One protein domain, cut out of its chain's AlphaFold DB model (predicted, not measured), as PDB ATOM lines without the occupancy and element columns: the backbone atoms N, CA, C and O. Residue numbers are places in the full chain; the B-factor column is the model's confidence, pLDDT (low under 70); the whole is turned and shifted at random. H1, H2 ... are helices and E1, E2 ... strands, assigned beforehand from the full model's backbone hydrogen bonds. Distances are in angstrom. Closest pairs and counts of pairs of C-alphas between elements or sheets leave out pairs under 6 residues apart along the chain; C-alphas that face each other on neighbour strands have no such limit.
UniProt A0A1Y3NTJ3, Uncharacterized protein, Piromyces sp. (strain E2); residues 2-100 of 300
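Overview. This is residues 2 to 100 of the 300 residues of an uncharacterized protein of Piromyces sp. (strain E2) (UniProt A0A1Y3NTJ3). The model is an elongated, loosely built slab: a narrow wall of three short strands, E1, E4 and E5, with the hairpin E2 and E3 beyond one end of it and the helix H2 beyond the other. Helix H3 covers the edge strand E5, while the long helix H1 starts beside E1, only grazing the sheet, and runs on past the sheet's end to H2. The printed part has 99 residues, with three named helices and five named strands in the order H1 E1 E2 E3 E4 H2 H3 E5; the class is mixed, helices and strands. The three-strand sheet has the order E1, E4, E5 and is mixed, and the two-strand sheet of E2 and E3 is antiparallel. The whole is loose, with a radius of gyration of the C-alphas of 16.2 A and spans of 44 by 28 by 22 A.

Arrangement. Start at H1, residues 5 to 23, which only grazes the sheet with its residues 5 to 9; its closest C-alpha to E1, residues 32 to 35, is that of Val 5, 6.9 A from that of Val 32. Go on along E1 and you reach E2, residues 38 to 43, into which E1 runs on across a break of 2 residues, at 85 degrees. E2 forms a hairpin with E3, residues 46 to 51: look for N 40 and O 48, 3.1 A apart, and N 48 and O 40, 2.9 A apart, both within hydrogen-bond range. The next strand, E4, residues 55 to 58, is the inner strand of the other sheet, antiparallel to E1 at 170 degrees between directions; N 34 and O 56 are 3.0 A apart, within hydrogen-bond range. Then comes H2, residues 63 to 71, which is not on that sheet. H1 and H2 are close but not clearly touching, the closest C-alphas being those of Thr 13 and Tyr 64, 6.4 A apart; they run the same way at a steep tilt of 48 degrees. H3, residues 79 to 87, is on the sheet and over E5, residues 95 to 98; the closest C-alphas are those of Asp 84 and Val 97, 5.3 A apart. H3 runs along the strands, at 11 degrees to E5 on the local plane, which is fitted to only just enough C-alphas, 6, to give H3 a height over the sheet of 8.6 A. E5 is parallel to E4, at 21 degrees, with N 96 and O 55 within hydrogen-bond range at 2.8 A. E4, H2, H3 and E5 make a strand-helix-strand unit, two parallel neighbour strands with helices between them in the chain, and its crossover is right-handed. In H1, H2 and H3 every O i to N i+4 pair is within hydrogen-bond range.

Along the chain. Find C-alpha 5 at (41.108, -41.368, 10.449); from there H1 runs 26.2 A to C-alpha 23. E1 follows over residues 32 to 35. Find C-alpha 38 at (41.481, -35.871, 26.384), where E2 begins, 16.1 A long to C-alpha 43; E3 measures 15.5 A from C-alpha 46 to C-alpha 51. After E4, residues 55 to 58, H2 measures 12.5 A from C-alpha 63 to C-alpha 71, and H3 12.6 A from C-alpha 79 to C-alpha 87. E5 ends at C-alpha 98, at (48.237, -27.029, 7.875).

Size, cuts and confidence. The C-alphas of Gln 22 and Ala 50, the two farthest apart, are 44.9 A from each other. The printed part has no cut, and none of its links is long. The mean pLDDT of the printed part is 89.4; look for low confidence, under 70, at residues 74 to 77.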
ATOM      1  N   GLN A   2      37.972 -38.834  13.517       74.88
ATOM      2  CA  GLN A   2      37.551 -40.113  14.110       74.88
ATOM      3  C   GLN A   2      38.780 -40.949  14.497       74.88
ATOM      4  O   GLN A   2      39.862 -40.709  13.971       74.88
ATOM      5  N   ASN A   3      38.640 -41.946  15.368       76.19
ATOM      6  CA  ASN A   3      39.662 -42.994  15.428       76.19
ATOM      7  C   ASN A   3      39.704 -43.739  14.085       76.19
ATOM      8  O   ASN A   3      38.683 -43.835  13.409       76.19
ATOM      9  N   GLY A   4      40.886 -44.201  13.664       84.25
ATOM     10  CA  GLY A   4      41.049 -44.767  12.319       84.25
ATOM     11  C   GLY A   4      40.827 -43.738  11.205       84.25
ATOM     12  O   GLY A   4      40.239 -44.059  10.179       84.25
ATOM     13  N   VAL A   5      41.290 -42.490  11.399       92.69
ATOM     14  CA  VAL A   5      41.108 -41.368  10.449       92.69
ATOM     15  C   VAL A   5      41.407 -41.770   9.006       92.69
ATOM     16  O   VAL A   5      40.647 -41.402   8.114       92.69
ATOM     17  N   LEU A   6      42.507 -42.495   8.782       94.25
ATOM     18  CA  LEU A   6      42.937 -42.905   7.447       94.25
ATOM     19  C   LEU A   6      41.957 -43.910   6.819       94.25
ATOM     20  O   LEU A   6      41.582 -43.736   5.662       94.25
ATOM     21  N   GLY A   7      41.450 -44.867   7.603       92.62
ATOM     22  CA  GLY A   7      40.398 -45.794   7.181       92.62
ATOM     23  C   GLY A   7      39.091 -45.089   6.829       92.62
ATOM     24  O   GLY A   7      38.552 -45.292   5.740       92.62
ATOM     25  N   THR A   8      38.607 -44.194   7.695       93.62
ATOM     26  CA  THR A   8      37.408 -43.393   7.401       93.62
ATOM     27  C   THR A   8      37.607 -42.528   6.157       93.62
ATOM     28  O   THR A   8      36.705 -42.427   5.328       93.62
ATOM     29  N   TYR A   9      38.770 -41.889   6.015       95.12
ATOM     30  CA  TYR A   9      39.078 -41.062   4.853       95.12
ATOM     31  C   TYR A   9      39.043 -41.885   3.559       95.12
ATOM     32  O   TYR A   9      38.360 -41.488   2.616       95.12
ATOM     33  N   SER A  10      39.697 -43.051   3.542       93.62
ATOM     34  CA  SER A  10      39.688 -43.970   2.396       93.62
ATOM     35  C   SER A  10      38.247 -44.319   1.992       93.62
ATOM     36  O   SER A  10      37.835 -44.025   0.870       93.62
ATOM     37  N   LEU A  11      37.417 -44.750   2.952       92.94
ATOM     38  CA  LEU A  11      36.008 -45.084   2.713       92.94
ATOM     39  C   LEU A  11      35.183 -43.902   2.168       92.94
ATOM     40  O   LEU A  11      34.412 -44.054   1.219       92.94
ATOM     41  N   LEU A  12      35.321 -42.714   2.768       94.62
ATOM     42  CA  LEU A  12      34.574 -41.529   2.337       94.62
ATOM     43  C   LEU A  12      34.964 -41.109   0.918       94.62
ATOM     44  O   LEU A  12      34.091 -40.774   0.115       94.62
ATOM     45  N   THR A  13      36.259 -41.123   0.597       95.06
ATOM     46  CA  THR A  13      36.726 -40.727  -0.736       95.06
ATOM     47  C   THR A  13      36.234 -41.686  -1.814       95.06
ATOM     48  O   THR A  13      35.724 -41.220  -2.833       95.06
ATOM     49  N   GLU A  14      36.278 -42.998  -1.574       93.69
ATOM     50  CA  GLU A  14      35.713 -44.005  -2.479       93.69
ATOM     51  C   GLU A  14      34.212 -43.793  -2.696       93.69
ATOM     52  O   GLU A  14      33.747 -43.725  -3.838       93.69
ATOM     53  N   TYR A  15      33.457 -43.595  -1.609       95.25
ATOM     54  CA  TYR A  15      32.021 -43.335  -1.671       95.25
ATOM     55  C   TYR A  15      31.687 -42.103  -2.524       95.25
ATOM     56  O   TYR A  15      30.840 -42.166  -3.422       95.25
ATOM     57  N   PHE A  16      32.356 -40.974  -2.272       96.25
ATOM     58  CA  PHE A  16      32.077 -39.730  -2.986       96.25
ATOM     59  C   PHE A  16      32.568 -39.760  -4.435       96.25
ATOM     60  O   PHE A  16      31.885 -39.211  -5.298       96.25
ATOM     61  N   LEU A  17      33.681 -40.434  -4.738       95.12
ATOM     62  CA  LEU A  17      34.123 -40.642  -6.122       95.12
ATOM     63  C   LEU A  17      33.130 -41.503  -6.897       95.12
ATOM     64  O   LEU A  17      32.780 -41.164  -8.028       95.12
ATOM     65  N   MET A  18      32.627 -42.581  -6.292       95.19
ATOM     66  CA  MET A  18      31.594 -43.420  -6.900       95.19
ATOM     67  C   MET A  18      30.319 -42.612  -7.173       95.19
ATOM     68  O   MET A  18      29.793 -42.639  -8.286       95.19
ATOM     69  N   LYS A  19      29.846 -41.836  -6.188       94.38
ATOM     70  CA  LYS A  19      28.672 -40.961  -6.339       94.38
ATOM     71  C   LYS A  19      28.877 -39.869  -7.386       94.38
ATOM     72  O   LYS A  19      27.953 -39.592  -8.148       94.38
ATOM     73  N   ASN A  20      30.064 -39.269  -7.454       94.12
ATOM     74  CA  ASN A  20      30.397 -38.284  -8.477       94.12
ATOM     75  C   ASN A  20      30.354 -38.911  -9.878       94.12
ATOM     76  O   ASN A  20      29.730 -38.336 -10.760       94.12
ATOM     77  N   LYS A  21      30.913 -40.115 -10.063       93.75
ATOM     78  CA  LYS A  21      30.885 -40.831 -11.351       93.75
ATOM     79  C   LYS A  21      29.477 -41.261 -11.778       93.75
ATOM     80  O   LYS A  21      29.152 -41.175 -12.955       93.75
ATOM     81  N   GLN A  22      28.652 -41.745 -10.848       95.00
ATOM     82  CA  GLN A  22      27.327 -42.294 -11.167       95.00
ATOM     83  C   GLN A  22      26.234 -41.229 -11.287       95.00
ATOM     84  O   GLN A  22      25.312 -41.386 -12.080       95.00
ATOM     85  N   LEU A  23      26.297 -40.178 -10.465       94.38
ATOM     86  CA  LEU A  23      25.206 -39.210 -10.298       94.38
ATOM     87  C   LEU A  23      25.625 -37.766 -10.595       94.38
ATOM     88  O   LEU A  23      24.830 -36.860 -10.357       94.38
ATOM     89  N   ASN A  24      26.862 -37.519 -11.046       90.56
ATOM     90  CA  ASN A  24      27.429 -36.171 -11.203       90.56
ATOM     91  C   ASN A  24      27.294 -35.293  -9.940       90.56
ATOM     92  O   ASN A  24      27.253 -34.067 -10.018       90.56
ATOM     93  N   SER A  25      27.234 -35.914  -8.755       91.50
ATOM     94  CA  SER A  25      27.160 -35.197  -7.479       91.50
ATOM     95  C   SER A  25      28.453 -34.412  -7.236       91.50
ATOM     96  O   SER A  25      29.524 -34.988  -7.445       91.50
ATOM     97  N   PRO A  26      28.409 -33.160  -6.747       91.25
ATOM     98  CA  PRO A  26      29.620 -32.408  -6.421       91.25
ATOM     99  C   PRO A  26      30.434 -33.120  -5.338       91.25
ATOM    100  O   PRO A  26      29.867 -33.709  -4.410       91.25
ATOM    101  N   LEU A  27      31.763 -33.069  -5.453       93.00
ATOM    102  CA  LEU A  27      32.656 -33.592  -4.424       93.00
ATOM    103  C   LEU A  27      32.711 -32.620  -3.233       93.00
ATOM    104  O   LEU A  27      32.982 -31.434  -3.440       93.00
ATOM    105  N   PRO A  28      32.474 -33.079  -1.993       93.12
ATOM    106  CA  PRO A  28      32.730 -32.261  -0.816       93.12
ATOM    107  C   PRO A  28      34.234 -32.114  -0.560       93.12
ATOM    108  O   PRO A  28      35.034 -32.988  -0.886       93.12
ATOM    109  N   ARG A  29      34.620 -31.025   0.107       91.38
ATOM    110  CA  ARG A  29      35.973 -30.896   0.650       91.38
ATOM    111  C   ARG A  29      36.119 -31.791   1.874       91.38
ATOM    112  O   ARG A  29      35.322 -31.675   2.805       91.38
ATOM    113  N   ILE A  30      37.146 -32.635   1.908       93.00
ATOM    114  CA  ILE A  30      37.408 -33.522   3.044       93.00
ATOM    115  C   ILE A  30      38.727 -33.126   3.697       93.00
ATOM    116  O   ILE A  30      39.781 -33.170   3.070       93.00
ATOM    117  N   LEU A  31      38.654 -32.764   4.976       93.31
ATOM    118  CA  LEU A  31      39.818 -32.498   5.814       93.31
ATOM    119  C   LEU A  31      39.996 -33.630   6.816       93.31
ATOM    120  O   LEU A  31      39.027 -34.189   7.339       93.31
ATOM    121  N   VAL A  32      41.250 -33.936   7.116       95.38
ATOM    122  CA  VAL A  32      41.612 -34.910   8.139       95.38
ATOM    123  C   VAL A  32      42.288 -34.207   9.295       95.38
ATOM    124  O   VAL A  32      42.792 -33.092   9.177       95.38
ATOM    125  N   GLY A  33      42.286 -34.865  10.443       94.75
ATOM    126  CA  GLY A  33      42.955 -34.328  11.606       94.75
ATOM    127  C   GLY A  33      42.994 -35.316  12.748       94.75
ATOM    128  O   GLY A  33      42.182 -36.245  12.810       94.75
ATOM    129  N   THR A  34      43.931 -35.080  13.651       94.62
ATOM    130  CA  THR A  34      44.123 -35.846  14.876       94.62
ATOM    131  C   THR A  34      44.205 -34.902  16.060       94.62
ATOM    132  O   THR A  34      44.638 -33.762  15.928       94.62
ATOM    133  N   THR A  35      43.772 -35.388  17.217       93.00
ATOM    134  CA  THR A  35      43.863 -34.663  18.478       93.00
ATOM    135  C   THR A  35      44.404 -35.580  19.567       93.00
ATOM    136  O   THR A  35      44.109 -36.788  19.569       93.00
ATOM    137  N   SER A  36      45.212 -35.006  20.455       90.62
ATOM    138  CA  SER A  36      45.639 -35.600  21.728       90.62
ATOM    139  C   SER A  36      44.893 -35.009  22.927       90.62
ATOM    140  O   SER A  36      45.151 -35.407  24.060       90.62
ATOM    141  N   ASN A  37      43.942 -34.093  22.697       91.19
ATOM    142  CA  ASN A  37      43.072 -33.603  23.758       91.19
ATOM    143  C   ASN A  37      42.234 -34.751  24.332       91.19
ATOM    144  O   ASN A  37      41.538 -35.465  23.606       91.19
ATOM    145  N   GLY A  38      42.292 -34.909  25.651       87.94
ATOM    146  CA  GLY A  38      41.481 -35.871  26.384       87.94
ATOM    147  C   GLY A  38      40.149 -35.240  26.753       87.94
ATOM    148  O   GLY A  38      40.119 -34.263  27.497       87.94
ATOM    149  N   ALA A  39      39.044 -35.799  26.270       89.25
ATOM    150  CA  ALA A  39      37.711 -35.357  26.656       89.25
ATOM    151  C   ALA A  39      36.767 -36.544  26.840       89.25
ATOM    152  O   ALA A  39      36.803 -37.501  26.067       89.25
ATOM    153  N   TYR A  40      35.901 -36.470  27.848       86.81
ATOM    154  CA  TYR A  40      34.833 -37.445  28.049       86.81
ATOM    155  C   TYR A  40      33.519 -36.747  28.383       86.81
ATOM    156  O   TYR A  40      33.483 -35.646  28.934       86.81
ATOM    157  N   ARG A  41      32.413 -37.389  28.012       91.44
ATOM    158  CA  ARG A  41      31.063 -36.870  28.229       91.44
ATOM    159  C   ARG A  41      30.472 -37.491  29.491       91.44
ATOM    160  O   ARG A  41      30.359 -38.710  29.555       91.44
ATOM    161  N   ILE A  42      30.046 -36.659  30.440       90.88
ATOM    162  CA  ILE A  42      29.339 -37.103  31.656       90.88
ATOM    163  C   ILE A  42      27.841 -37.264  31.371       90.88
ATOM    164  O   ILE A  42      27.230 -38.264  31.735       90.88
ATOM    165  N   SER A  43      27.243 -36.290  30.684       93.38
ATOM    166  CA  SER A  43      25.827 -36.273  30.298       93.38
ATOM    167  C   SER A  43      25.657 -35.499  28.983       93.38
ATOM    168  O   SER A  43      26.620 -34.885  28.510       93.38
ATOM    169  N   PRO A  44      24.474 -35.501  28.334       94.81
ATOM    170  CA  PRO A  44      24.231 -34.624  27.189       94.81
ATOM    171  C   PRO A  44      24.620 -33.177  27.523       94.81
ATOM    172  O   PRO A  44      24.275 -32.685  28.594       94.81
ATOM    173  N   LEU A  45      25.375 -32.533  26.625       93.31
ATOM    174  CA  LEU A  45      25.906 -31.169  26.780       93.31
ATOM    175  C   LEU A  45      26.872 -30.947  27.964       93.31
ATOM    176  O   LEU A  45      27.257 -29.811  28.215       93.31
ATOM    177  N   ASN A  46      27.310 -32.005  28.653       95.06
ATOM    178  CA  ASN A  46      28.289 -31.922  29.735       95.06
ATOM    179  C   ASN A  46      29.544 -32.729  29.378       95.06
ATOM    180  O   ASN A  46      29.537 -33.967  29.391       95.06
ATOM    181  N   ILE A  47      30.605 -32.009  29.018       93.12
ATOM    182  CA  ILE A  47      31.876 -32.559  28.547       93.12
ATOM    183  C   ILE A  47      32.976 -32.068  29.483       93.12
ATOM    184  O   ILE A  47      33.091 -30.871  29.732       93.12
ATOM    185  N   VAL A  48      33.799 -32.991  29.966       91.88
ATOM    186  CA  VAL A  48      35.005 -32.673  30.728       91.88
ATOM    187  C   VAL A  48      36.198 -32.712  29.790       91.88
ATOM    188  O   VAL A  48      36.445 -33.728  29.139       91.88
ATOM    189  N   HIS A  49      36.958 -31.618  29.754       92.81
ATOM    190  CA  HIS A  49      38.299 -31.592  29.177       92.81
ATOM    191  C   HIS A  49      39.276 -32.146  30.215       92.81
ATOM    192  O   HIS A  49      39.674 -31.469  31.156       92.81
ATOM    193  N   ALA A  50      39.576 -33.434  30.086       89.12
ATOM    194  CA  ALA A  50      40.358 -34.204  31.046       89.12
ATOM    195  C   ALA A  50      41.872 -34.067  30.836       89.12
ATOM    196  O   ALA A  50      42.646 -34.365  31.742       89.12
ATOM    197  N   GLY A  51      42.301 -33.642  29.645       87.62
ATOM    198  CA  GLY A  51      43.712 -33.500  29.316       87.62
ATOM    199  C   GLY A  51      43.935 -32.500  28.194       87.62
ATOM    200  O   GLY A  51      43.371 -32.643  27.108       87.62
ATOM    201  N   LYS A  52      44.793 -31.512  28.459       90.50
ATOM    202  CA  LYS A  52      45.266 -30.568  27.448       90.50
ATOM    203  C   LYS A  52      46.176 -31.294  26.470       90.50
ATOM    204  O   LYS A  52      47.114 -31.976  26.877       90.50
ATOM    205  N   GLY A  53      45.879 -31.136  25.194       91.38
ATOM    206  CA  GLY A  53      46.661 -31.685  24.105       91.38
ATOM    207  C   GLY A  53      46.621 -30.746  22.914       91.38
ATOM    208  O   GLY A  53      46.181 -29.604  23.013       91.38
ATOM    209  N   THR A  54      47.058 -31.260  21.780       93.56
ATOM    210  CA  THR A  54      47.178 -30.514  20.534       93.56
ATOM    211  C   THR A  54      46.279 -31.126  19.478       93.56
ATOM    212  O   THR A  54      45.966 -32.324  19.511       93.56
ATOM    213  N   THR A  55      45.817 -30.296  18.551       94.38
ATOM    214  CA  THR A  55      44.965 -30.723  17.445       94.38
ATOM    215  C   THR A  55      45.581 -30.278  16.136       94.38
ATOM    216  O   THR A  55      45.850 -29.100  15.938       94.38
ATOM    217  N   PHE A  56      45.751 -31.211  15.210       95.00
ATOM    218  CA  PHE A  56      46.289 -30.931  13.887       95.00
ATOM    219  C   PHE A  56      45.245 -31.246  12.828       95.00
ATOM    220  O   PHE A  56      44.635 -32.319  12.865       95.00
ATOM    221  N   ILE A  57      45.046 -30.327  11.888       94.88
ATOM    222  CA  ILE A  57      44.094 -30.452  10.780       94.88
ATOM    223  C   ILE A  57      44.824 -30.154   9.472       94.88
ATOM    224  O   ILE A  57      45.677 -29.275   9.425       94.88
ATOM    225  N   GLY A  58      44.490 -30.865   8.401       93.75
ATOM    226  CA  GLY A  58      45.051 -30.614   7.079       93.75
ATOM    227  C   GLY A  58      44.224 -31.248   5.970       93.75
ATOM    228  O   GLY A  58      43.347 -32.083   6.214       93.75
ATOM    229  N   GLU A  59      44.505 -30.836   4.738       92.94
ATOM    230  CA  GLU A  59      43.913 -31.420   3.537       92.94
ATOM    231  C   GLU A  59      44.839 -32.509   2.975       92.94
ATOM    232  O   GLU A  59      45.996 -32.213   2.662       92.94
ATOM    233  N   PRO A  60      44.366 -33.760   2.836       93.31
ATOM    234  CA  PRO A  60      45.167 -34.812   2.232       93.31
ATOM    235  C   PRO A  60      45.545 -34.516   0.784       93.31
ATOM    236  O   PRO A  60      44.783 -33.902   0.037       93.31
ATOM    237  N   LYS A  61      46.689 -35.043   0.349       89.38
ATOM    238  CA  LYS A  61      47.022 -35.131  -1.077       89.38
ATOM    239  C   LYS A  61      46.418 -36.389  -1.699       89.38
ATOM    240  O   LYS A  61      46.194 -37.382  -1.013       89.38
ATOM    241  N   GLY A  62      46.200 -36.354  -3.010       88.69
ATOM    242  CA  GLY A  62      45.826 -37.530  -3.792       88.69
ATOM    243  C   GLY A  62      44.775 -37.239  -4.856       88.69
ATOM    244  O   GLY A  62      44.329 -36.103  -5.027       88.69
ATOM    245  N   HIS A  63      44.367 -38.298  -5.559       90.88
ATOM    246  CA  HIS A  63      43.416 -38.230  -6.671       90.88
ATOM    247  C   HIS A  63      42.113 -37.509  -6.297       90.88
ATOM    248  O   HIS A  63      41.664 -36.632  -7.035       90.88
ATOM    249  N   TYR A  64      41.556 -37.823  -5.121       93.88
ATOM    250  CA  TYR A  64      40.335 -37.195  -4.614       93.88
ATOM    251  C   TYR A  64      40.458 -35.670  -4.533       93.88
ATOM    252  O   TYR A  64      39.660 -34.945  -5.127       93.88
ATOM    253  N   THR A  65      41.483 -35.183  -3.830       91.56
ATOM    254  CA  THR A  65      41.721 -33.751  -3.615       91.56
ATOM    255  C   THR A  65      41.960 -33.026  -4.933       91.56
ATOM    256  O   THR A  65      41.375 -31.969  -5.161       91.56
ATOM    257  N   THR A  66      42.737 -33.617  -5.844       91.50
ATOM    258  CA  THR A  66      42.957 -33.058  -7.186       91.50
ATOM    259  C   THR A  66      41.645 -32.924  -7.963       91.50
ATOM    260  O   THR A  66      41.392 -31.892  -8.588       91.50
ATOM    261  N   GLN A  67      40.773 -33.936  -7.914       92.00
ATOM    262  CA  GLN A  67      39.479 -33.899  -8.598       92.00
ATOM    263  C   GLN A  67      38.527 -32.871  -7.973       92.00
ATOM    264  O   GLN A  67      37.896 -32.103  -8.702       92.00
ATOM    265  N   TYR A  68      38.474 -32.798  -6.640       91.31
ATOM    266  CA  TYR A  68      37.728 -31.770  -5.911       91.31
ATOM    267  C   TYR A  68      38.188 -30.354  -6.296       91.31
ATOM    268  O   TYR A  68      37.359 -29.503  -6.630       91.31
ATOM    269  N   GLN A  69      39.500 -30.100  -6.302       88.38
ATOM    270  CA  GLN A  69      40.069 -28.797  -6.655       88.38
ATOM    271  C   GLN A  69      39.750 -28.421  -8.104       88.38
ATOM    272  O   GLN A  69      39.377 -27.281  -8.369       88.38
ATOM    273  N   ASN A  70      39.815 -29.377  -9.036       88.94
ATOM    274  CA  ASN A  70      39.448 -29.152 -10.435       88.94
ATOM    275  C   ASN A  70      37.972 -28.764 -10.612       88.94
ATOM    276  O   ASN A  70      37.682 -27.907 -11.446       88.94
ATOM    277  N   GLN A  71      37.059 -29.332  -9.817       86.19
ATOM    278  CA  GLN A  71      35.639 -28.954  -9.820       86.19
ATOM    279  C   GLN A  71      35.384 -27.572  -9.191       86.19
ATOM    280  O   GLN A  71      34.406 -26.919  -9.540       86.19
ATOM    281  N   ASN A  72      36.265 -27.103  -8.296       80.56
ATOM    282  CA  ASN A  72      36.046 -25.915  -7.461       80.56
ATOM    283  C   ASN A  72      37.039 -24.757  -7.713       80.56
ATOM    284  O   ASN A  72      37.176 -23.867  -6.867       80.56
ATOM    285  N   LYS A  73      37.689 -24.713  -8.889       71.44
ATOM    286  CA  LYS A  73      38.688 -23.689  -9.288       71.44
ATOM    287  C   LYS A  73      38.229 -22.221  -9.167       71.44
ATOM    288  O   LYS A  73      39.068 -21.331  -9.226       71.44
ATOM    289  N   CYS A  74      36.934 -21.941  -8.994       54.38
ATOM    290  CA  CYS A  74      36.374 -20.581  -8.966       54.38
ATOM    291  C   CYS A  74      36.344 -19.885  -7.587       54.38
ATOM    292  O   CYS A  74      35.886 -18.747  -7.507       54.38
ATOM    293  N   SER A  75      36.806 -20.507  -6.495       59.09
ATOM    294  CA  SER A  75      36.775 -19.872  -5.163       59.09
ATOM    295  C   SER A  75      38.094 -19.149  -4.845       59.09
ATOM    296  O   SER A  75      39.059 -19.750  -4.392       59.09
ATOM    297  N   GLY A  76      38.147 -17.833  -5.080       54.16
ATOM    298  CA  GLY A  76      39.337 -16.979  -4.875       54.16
ATOM    299  C   GLY A  76      39.802 -16.780  -3.421       54.16
ATOM    300  O   GLY A  76      40.647 -15.928  -3.169       54.16
ATOM    301  N   LEU A  77      39.263 -17.537  -2.462       58.62
ATOM    302  CA  LEU A  77      39.677 -17.532  -1.059       58.62
ATOM    303  C   LEU A  77      40.170 -18.927  -0.683       58.62
ATOM    304  O   LEU A  77      39.429 -19.906  -0.806       58.62
ATOM    305  N   ASN A  78      41.399 -19.016  -0.173       73.06
ATOM    306  CA  ASN A  78      41.928 -20.257   0.371       73.06
ATOM    307  C   ASN A  78      41.144 -20.617   1.641       73.06
ATOM    308  O   ASN A  78      41.398 -20.104   2.728       73.06
ATOM    309  N   SER A  79      40.151 -21.492   1.509       79.94
ATOM    310  CA  SER A  79      39.250 -21.833   2.614       79.94
ATOM    311  C   SER A  79      39.964 -22.477   3.812       79.94
ATOM    312  O   SER A  79      39.403 -22.449   4.902       79.94
ATOM    313  N   LEU A  80      41.205 -22.975   3.672       85.06
ATOM    314  CA  LEU A  80      42.004 -23.407   4.832       85.06
ATOM    315  C   LEU A  80      42.461 -22.235   5.698       85.06
ATOM    316  O   LEU A  80      42.463 -22.372   6.912       85.06
ATOM    317  N   GLU A  81      42.781 -21.082   5.112       86.50
ATOM    318  CA  GLU A  81      43.158 -19.885   5.878       86.50
ATOM    319  C   GLU A  81      41.975 -19.338   6.679       86.50
ATOM    320  O   GLU A  81      42.140 -18.810   7.775       86.50
ATOM    321  N   ILE A  82      40.757 -19.473   6.143       87.31
ATOM    322  CA  ILE A  82      39.538 -19.121   6.880       87.31
ATOM    323  C   ILE A  82      39.376 -20.058   8.076       87.31
ATOM    324  O   ILE A  82      39.103 -19.595   9.180       87.31
ATOM    325  N   ILE A  83      39.563 -21.361   7.865       88.31
ATOM    326  CA  ILE A  83      39.469 -22.370   8.925       88.31
ATOM    327  C   ILE A  83      40.536 -22.123  10.001       88.31
ATOM    328  O   ILE A  83      40.207 -22.108  11.184       88.31
ATOM    329  N   ASP A  84      41.778 -21.850   9.603       89.75
ATOM    330  CA  ASP A  84      42.871 -21.490  10.509       89.75
ATOM    331  C   ASP A  84      42.526 -20.255  11.354       89.75
ATOM    332  O   ASP A  84      42.565 -20.299  12.583       89.75
ATOM    333  N   LYS A  85      42.040 -19.181  10.718       89.88
ATOM    334  CA  LYS A  85      41.589 -17.971  11.422       89.88
ATOM    335  C   LYS A  85      40.476 -18.251  12.431       89.88
ATOM    336  O   LYS A  85      40.500 -17.660  13.506       89.88
ATOM    337  N   GLN A  86      39.530 -19.137  12.113       91.06
ATOM    338  CA  GLN A  86      38.440 -19.517  13.024       91.06
ATOM    339  C   GLN A  86      38.934 -20.321  14.231       91.06
ATOM    340  O   GLN A  86      38.384 -20.183  15.322       91.06
ATOM    341  N   PHE A  87      39.975 -21.135  14.058       90.56
ATOM    342  CA  PHE A  87      40.557 -21.926  15.141       90.56
ATOM    343  C   PHE A  87      41.608 -21.169  15.963       90.56
ATOM    344  O   PHE A  87      41.773 -21.473  17.142       90.56
ATOM    345  N   SER A  88      42.248 -20.140  15.397       88.00
ATOM    346  CA  SER A  88      43.282 -19.333  16.062       88.00
ATOM    347  C   SER A  88      42.920 -18.772  17.455       88.00
ATOM    348  O   SER A  88      43.811 -18.692  18.306       88.00
ATOM    349  N   PRO A  89      41.653 -18.426  17.781       91.81
ATOM    350  CA  PRO A  89      41.298 -17.965  19.122       91.81
ATOM    351  C   PRO A  89      41.235 -19.097  20.163       91.81
ATOM    352  O   PRO A  89      41.262 -18.818  21.362       91.81
ATOM    353  N   LEU A  90      41.154 -20.368  19.743       87.81
ATOM    354  CA  LEU A  90      40.958 -21.534  20.614       87.81
ATOM    355  C   LEU A  90      42.273 -22.024  21.241       87.81
ATOM    356  O   LEU A  90      42.669 -23.178  21.081       87.81
ATOM    357  N   LYS A  91      42.943 -21.151  22.002       87.75
ATOM    358  CA  LYS A  91      44.258 -21.428  22.612       87.75
ATOM    359  C   LYS A  91      44.287 -22.663  23.514       87.75
ATOM    360  O   LYS A  91      45.325 -23.294  23.649       87.75
ATOM    361  N   GLU A  92      43.166 -23.004  24.143       86.56
ATOM    362  CA  GLU A  92      43.079 -24.156  25.047       86.56
ATOM    363  C   GLU A  92      43.093 -25.507  24.319       86.56
ATOM    364  O   GLU A  92      43.504 -26.509  24.902       86.56
ATOM    365  N   LEU A  93      42.680 -25.532  23.048       87.38
ATOM    366  CA  LEU A  93      42.645 -26.744  22.226       87.38
ATOM    367  C   LEU A  93      43.912 -26.941  21.382       87.38
ATOM    368  O   LEU A  93      44.050 -27.999  20.758       87.38
ATOM    369  N   ASP A  94      44.776 -25.919  21.349       93.19
ATOM    370  CA  ASP A  94      46.019 -25.837  20.576       93.19
ATOM    371  C   ASP A  94      45.864 -26.413  19.161       93.19
ATOM    372  O   ASP A  94      46.391 -27.474  18.810       93.19
ATOM    373  N   VAL A  95      45.011 -25.750  18.376       94.19
ATOM    374  CA  VAL A  95      44.658 -26.188  17.025       94.19
ATOM    375  C   VAL A  95      45.616 -25.566  16.016       94.19
ATOM    376  O   VAL A  95      45.661 -24.350  15.862       94.19
ATOM    377  N   THR A  96      46.323 -26.415  15.279       93.88
ATOM    378  CA  THR A  96      47.146 -26.035  14.129       93.88
ATOM    379  C   THR A  96      46.503 -26.550  12.844       93.88
ATOM    380  O   THR A  96      46.274 -27.754  12.689       93.88
ATOM    381  N   VAL A  97      46.235 -25.646  11.899       94.06
ATOM    382  CA  VAL A  97      45.735 -25.995  10.565       94.06
ATOM    383  C   VAL A  97      46.877 -25.889   9.560       94.06
ATOM    384  O   VAL A  97      47.421 -24.817   9.313       94.06
ATOM    385  N   TYR A  98      47.245 -27.007   8.942       93.12
ATOM    386  CA  TYR A  98      48.237 -27.029   7.875       93.12
ATOM    387  C   TYR A  98      47.614 -26.546   6.566       93.12
ATOM    388  O   TYR A  98      46.869 -27.267   5.902       93.12
ATOM    389  N   VAL A  99      47.923 -25.297   6.213       87.94
ATOM    390  CA  VAL A  99      47.423 -24.632   5.001       87.94
ATOM    391  C   VAL A  99      48.210 -25.060   3.758       87.94
ATOM    392  O   VAL A  99      47.628 -25.189   2.680       87.94
ATOM    393  N   ASN A 100      49.519 -25.311   3.888       87.38
ATOM    394  CA  ASN A 100      50.343 -25.731   2.756       87.38
ATOM    395  C   ASN A 100      50.177 -27.235   2.495       87.38
ATOM    396  O   ASN A 100      50.339 -28.032   3.424       87.38
TER     397      ASN A 100